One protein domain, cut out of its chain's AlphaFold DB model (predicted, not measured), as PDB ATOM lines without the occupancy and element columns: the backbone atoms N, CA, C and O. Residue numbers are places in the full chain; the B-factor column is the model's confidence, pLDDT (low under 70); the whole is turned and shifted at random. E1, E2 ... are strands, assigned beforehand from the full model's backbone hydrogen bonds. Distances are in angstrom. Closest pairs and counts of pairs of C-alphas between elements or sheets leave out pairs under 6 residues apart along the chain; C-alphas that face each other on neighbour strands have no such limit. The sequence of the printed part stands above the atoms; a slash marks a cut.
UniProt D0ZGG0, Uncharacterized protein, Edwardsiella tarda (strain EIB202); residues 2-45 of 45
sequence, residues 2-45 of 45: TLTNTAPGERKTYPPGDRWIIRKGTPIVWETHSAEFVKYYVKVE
ATOM      1  N   THR A   2     182.151 177.886 139.734       97.31
ATOM      2  CA  THR A   2     181.041 178.385 140.556       97.31
ATOM      3  C   THR A   2     181.579 179.086 141.794       97.31
ATOM      4  O   THR A   2     182.404 178.524 142.514       97.31
ATOM      5  N   LEU A   3     181.117 180.312 142.036       97.00
ATOM      6  CA  LEU A   3     181.352 181.035 143.280       97.00
ATOM      7  C   LEU A   3     180.075 181.028 144.110       97.00
ATOM      8  O   LEU A   3     179.014 181.406 143.609       97.00
ATOM      9  N   THR A   4     180.202 180.641 145.375       98.12
ATOM     10  CA  THR A   4     179.102 180.672 146.342       98.12
ATOM     11  C   THR A   4     179.473 181.583 147.498       98.12
ATOM     12  O   THR A   4     180.439 181.312 148.209       98.12
ATOM     13  N   ASN A   5     178.706 182.651 147.702       96.88
ATOM     14  CA  ASN A   5     178.771 183.461 148.910       96.88
ATOM     15  C   ASN A   5     177.966 182.772 150.006       96.88
ATOM     16  O   ASN A   5     176.743 182.697 149.926       96.88
ATOM     17  N   THR A   6     178.638 182.255 151.028       94.56
ATOM     18  CA  THR A   6     177.986 181.422 152.048       94.56
ATOM     19  C   THR A   6     177.206 182.223 153.082       94.56
ATOM     20  O   THR A   6     176.399 181.639 153.794       94.56
ATOM     21  N   ALA A   7     177.396 183.546 153.152       90.19
ATOM     22  CA  ALA A   7     176.609 184.400 154.039       90.19
ATOM     23  C   ALA A   7     175.143 184.542 153.564       90.19
ATOM     24  O   ALA A   7     174.248 184.179 154.322       90.19
ATOM     25  N   PRO A   8     174.856 185.012 152.331       90.12
ATOM     26  CA  PRO A   8     173.500 185.047 151.788       90.12
ATOM     27  C   PRO A   8     173.098 183.751 151.062       90.12
ATOM     28  O   PRO A   8     171.938 183.607 150.696       90.12
ATOM     29  N   GLY A   9     174.037 182.835 150.796       90.38
ATOM     30  CA  GLY A   9     173.807 181.624 149.997       90.38
ATOM     31  C   GLY A   9     173.783 181.851 148.479       90.38
ATOM     32  O   GLY A   9     173.444 180.937 147.731       90.38
ATOM     33  N   GLU A  10     174.134 183.050 147.999       94.44
ATOM     34  CA  GLU A  10     174.141 183.378 146.569       94.44
ATOM     35  C   GLU A  10     175.174 182.532 145.815       94.44
ATOM     36  O   GLU A  10     176.350 182.497 146.186       94.44
ATOM     37  N   ARG A  11     174.747 181.893 144.722       97.00
ATOM     38  CA  ARG A  11     175.584 181.050 143.862       97.00
ATOM     39  C   ARG A  11     175.563 181.569 142.430       97.00
ATOM     40  O   ARG A  11     174.492 181.782 141.867       97.00
ATOM     41  N   LYS A  12     176.740 181.699 141.811       96.94
ATOM     42  CA  LYS A  12     176.862 182.067 140.394       96.94
ATOM     43  C   LYS A  12     177.955 181.281 139.683       96.94
ATOM     44  O   LYS A  12     179.082 181.179 140.168       96.94
ATOM     45  N   THR A  13     177.615 180.770 138.502       96.88
ATOM     46  CA  THR A  13     178.542 180.065 137.615       96.88
ATOM     47  C   THR A  13     179.071 181.016 136.550       96.88
ATOM     48  O   THR A  13     178.298 181.688 135.874       96.88
ATOM     49  N   TYR A  14     180.390 181.035 136.398       94.75
ATOM     50  CA  TYR A  14     181.127 181.821 135.419       94.75
ATOM     51  C   TYR A  14     181.794 180.882 134.394       94.75
ATOM     52  O   TYR A  14     182.520 179.957 134.808       94.75
ATOM     53  N   PRO A  15     181.551 181.075 133.083       92.69
ATOM     54  CA  PRO A  15     182.301 180.417 132.017       92.69
ATOM     55  C   PRO A  15     183.753 180.931 131.933       92.69
ATOM     56  O   PRO A  15     184.098 181.943 132.547       92.69
ATOM     57  N   PRO A  16     184.644 180.242 131.199       92.62
ATOM     58  CA  PRO A  16     185.981 180.757 130.906       92.62
ATOM     59  C   PRO A  16     185.932 182.135 130.228       92.62
ATOM     60  O   PRO A  16     185.123 182.353 129.332       92.62
ATOM     61  N   GLY A  17     186.814 183.048 130.640       92.31
ATOM     62  CA  GLY A  17     186.880 184.425 130.126       92.31
ATOM     63  C   GLY A  17     186.086 185.447 130.945       92.31
ATOM     64  O   GLY A  17     186.414 186.634 130.913       92.31
ATOM     65  N   ASP A  18     185.116 185.000 131.744       95.50
ATOM     66  CA  ASP A  18     184.372 185.882 132.635       95.50
ATOM     67  C   ASP A  18     185.228 186.404 133.792       95.50
ATOM     68  O   ASP A  18     186.213 185.802 134.229       95.50
ATOM     69  N   ARG A  19     184.793 187.545 134.330       94.12
ATOM     70  CA  ARG A  19     185.415 188.221 135.466       94.12
ATOM     71  C   ARG A  19     184.438 188.337 136.628       94.12
ATOM     72  O   ARG A  19     183.230 188.440 136.442       94.12
ATOM     73  N   TRP A  20     184.987 188.414 137.833       93.50
ATOM     74  CA  TRP A  20     184.235 188.620 139.068       93.50
ATOM     75  C   TRP A  20     185.007 189.549 140.011       93.50
ATOM     76  O   TRP A  20     186.237 189.627 139.961       93.50
ATOM     77  N   ILE A  21     184.281 190.248 140.885       94.12
ATOM     78  CA  ILE A  21     184.840 191.064 141.971       94.12
ATOM     79  C   ILE A  21     184.307 190.502 143.281       94.12
ATOM     80  O   ILE A  21     183.099 190.360 143.457       94.12
ATOM     81  N   ILE A  22     185.213 190.191 144.204       94.00
ATOM     82  CA  ILE A  22     184.872 189.719 145.546       94.00
ATOM     83  C   ILE A  22     185.241 190.830 146.518       94.00
ATOM     84  O   ILE A  22     186.395 191.258 146.566       94.00
ATOM     85  N   ARG A  23     184.260 191.308 147.288       94.12
ATOM     86  CA  ARG A  23     184.515 192.305 148.331       94.12
ATOM     87  C   ARG A  23     185.346 191.674 149.446       94.12
ATOM     88  O   ARG A  23     185.167 190.507 149.798       94.12
ATOM     89  N   LYS A  24     186.264 192.454 150.019       93.69
ATOM     90  CA  LYS A  24     187.075 192.007 151.158       93.69
ATOM     91  C   LYS A  24     186.156 191.526 152.286       93.69
ATOM     92  O   LYS A  24     185.206 192.213 152.643       93.69
ATOM     93  N   GLY A  25     186.459 190.353 152.838       94.62
ATOM     94  CA  GLY A  25     185.684 189.747 153.923       94.62
ATOM     95  C   GLY A  25     184.441 188.973 153.478       94.62
ATOM     96  O   GLY A  25     183.794 188.370 154.325       94.62
ATOM     97  N   THR A  26     184.102 188.934 152.183       96.19
ATOM     98  CA  THR A  26     183.016 188.069 151.702       96.19
ATOM     99  C   THR A  26     183.431 186.594 151.788       96.19
ATOM    100  O   THR A  26     184.452 186.225 151.199       96.19
ATOM    101  N   PRO A  27     182.663 185.733 152.483       96.94
ATOM    102  CA  PRO A  27     182.983 184.315 152.592       96.94
ATOM    103  C   PRO A  27     182.587 183.591 151.298       96.94
ATOM    104  O   PRO A  27     181.415 183.306 151.058       96.94
ATOM    105  N   ILE A  28     183.570 183.324 150.434       97.31
ATOM    106  CA  ILE A  28     183.357 182.688 149.125       97.31
ATOM    107  C   ILE A  28     183.915 181.266 149.112       97.31
ATOM    108  O   ILE A  28     185.107 181.060 149.350       97.31
ATOM    109  N   VAL A  29     183.075 180.303 148.728       97.50
ATOM    110  CA  VAL A  29     183.486 178.955 148.313       97.50
ATOM    111  C   VAL A  29     183.672 178.931 146.798       97.50
ATOM    112  O   VAL A  29     182.851 179.469 146.052       97.50
ATOM    113  N   TRP A  30     184.760 178.303 146.357       96.75
ATOM    114  CA  TRP A  30     185.134 178.164 144.953       96.75
ATOM    115  C   TRP A  30     184.986 176.708 144.521       96.75
ATOM    116  O   TRP A  30     185.584 175.825 145.128       96.75
ATOM    117  N   GLU A  31     184.238 176.473 143.449       97.12
ATOM    118  CA  GLU A  31     184.059 175.153 142.844       97.12
ATOM    119  C   GLU A  31     184.567 175.184 141.392       97.12
ATOM    120  O   GLU A  31     184.010 175.857 140.512       97.12
ATOM    121  N   THR A  32     185.669 174.483 141.135       95.31
ATOM    122  CA  THR A  32     186.264 174.334 139.800       95.31
ATOM    123  C   THR A  32     185.657 173.122 139.104       95.31
ATOM    124  O   THR A  32     185.644 172.035 139.667       95.31
ATOM    125  N   HIS A  33     185.164 173.291 137.876       94.38
ATOM    126  CA  HIS A  33     184.521 172.204 137.115       94.38
ATOM    127  C   HIS A  33     185.456 171.591 136.058       94.38
ATOM    128  O   HIS A  33     185.014 170.855 135.182       94.38
ATOM    129  N   SER A  34     186.736 171.955 136.092       90.25
ATOM    130  CA  SER A  34     187.776 171.511 135.169       90.25
ATOM    131  C   SER A  34     188.904 170.856 135.959       90.25
ATOM    132  O   SER A  34     189.118 171.203 137.120       90.25
ATOM    133  N   ALA A  35     189.624 169.926 135.326       92.88
ATOM    134  CA  ALA A  35     190.775 169.264 135.945       92.88
ATOM    135  C   ALA A  35     191.883 170.265 136.314       92.88
ATOM    136  O   ALA A  35     192.538 170.121 137.340       92.88
ATOM    137  N   GLU A  36     192.040 171.312 135.501       91.56
ATOM    138  CA  GLU A  36     192.975 172.407 135.733       91.56
ATOM    139  C   GLU A  36     192.237 173.745 135.752       91.56
ATOM    140  O   GLU A  36     191.265 173.950 135.017       91.56
ATOM    141  N   PHE A  37     192.693 174.675 136.591       91.25
ATOM    142  CA  PHE A  37     192.091 175.997 136.711       91.25
ATOM    143  C   PHE A  37     193.148 177.080 136.950       91.25
ATOM    144  O   PHE A  37     193.882 177.040 137.936       91.25
ATOM    145  N   VAL A  38     193.172 178.091 136.075       93.00
ATOM    146  CA  VAL A  38     194.039 179.271 136.185       93.00
ATOM    147  C   VAL A  38     193.172 180.517 136.349       93.00
ATOM    148  O   VAL A  38     192.212 180.718 135.604       93.00
ATOM    149  N   LYS A  39     193.528 181.383 137.304       93.00
ATOM    150  CA  LYS A  39     192.957 182.729 137.438       93.00
ATOM    151  C   LYS A  39     194.048 183.769 137.604       93.00
ATOM    152  O   LYS A  39     194.990 183.572 138.366       93.00
ATOM    153  N   TYR A  40     193.840 184.911 136.970       95.12
ATOM    154  CA  TYR A  40     194.575 186.130 137.270       95.12
ATOM    155  C   TYR A  40     193.788 186.928 138.304       95.12
ATOM    156  O   TYR A  40     192.555 186.948 138.273       95.12
ATOM    157  N   TYR A  41     194.484 187.567 139.239       94.19
ATOM    158  CA  TYR A  41     193.849 188.404 140.248       94.19
ATOM    159  C   TYR A  41     194.539 189.759 140.330       94.19
ATOM    160  O   TYR A  41     195.743 189.883 140.122       94.19
ATOM    161  N   VAL A  42     193.743 190.769 140.655       96.06
ATOM    162  CA  VAL A  42     194.204 192.114 140.976       96.06
ATOM    163  C   VAL A  42     193.351 192.631 142.125       96.06
ATOM    164  O   VAL A  42     192.149 192.358 142.191       96.06
ATOM    165  N   LYS A  43     193.975 193.348 143.057       95.19
ATOM    166  CA  LYS A  43     193.249 194.121 144.063       95.19
ATOM    167  C   LYS A  43     192.815 195.430 143.406       95.19
ATOM    168  O   LYS A  43     193.658 196.147 142.880       95.19
ATOM    169  N   VAL A  44     191.523 195.722 143.453       90.00
ATOM    170  CA  VAL A  44     190.961 197.009 143.027       90.00
ATOM    171  C   VAL A  44     190.627 197.809 144.287       90.00
ATOM    172  O   VAL A  44     190.129 197.213 145.249       90.00
ATOM    173  N   GLU A  45     190.972 199.098 144.306       80.44
ATOM    174  CA  GLU A  45     190.679 200.037 145.406       80.44
ATOM    175  C   GLU A  45     189.384 200.810 145.163       80.44
ATOM    176  O   GLU A  45     189.098 201.121 143.984       80.44
TER     177      GLU A  45
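This is residues 2 to 45 of the 45 residues of an uncharacterized protein of Edwardsiella tarda (strain EIB202) (UniProt D0ZGG0). Little regular structure is here: a small three-stranded sheet, from which a wide loop, residues 14 to 27, swings out below one face between E2 and E3, while the last stretch, residues 32 to 45, turns back and runs away from the sheet on that same side. The 44 printed residues hold E1, E2 and E3 in chain order, with no named helix; the all-strand class rests on 11 residues. The antiparallel sheet has the order E2, E1, E3. The whole is only just compact, close to loose, with a radius of gyration of the C-alphas of 11.1 A, and flat, spanning 27 by 25 by 13 A.

Find C-alpha 2 at (181.041, 178.385, 140.556), where E1 begins; it runs 10.0 A to residue 5. E2, residues 11 to 13, covers 7.0 A. E3, residues 28 to 31, runs 9.8 A to C-alpha 31 at (184.059, 175.153, 142.844).

Look first at inner strand E1. It forms a hairpin with E2, antiparallel at 160 degrees, with N 3 and O 12 2.9 A apart, within hydrogen-bond range. E3 is its other antiparallel neighbour, with N 4 and O 29 within range at 3.0 A. Edge strands E2 and E3 are apart.

The farthest C-alphas, of Ala 35 and Glu 45, are 32.2 A apart. The link E2 to E3 is long; the printed part has no cut, and no printed residue is under 70 in pLDDT.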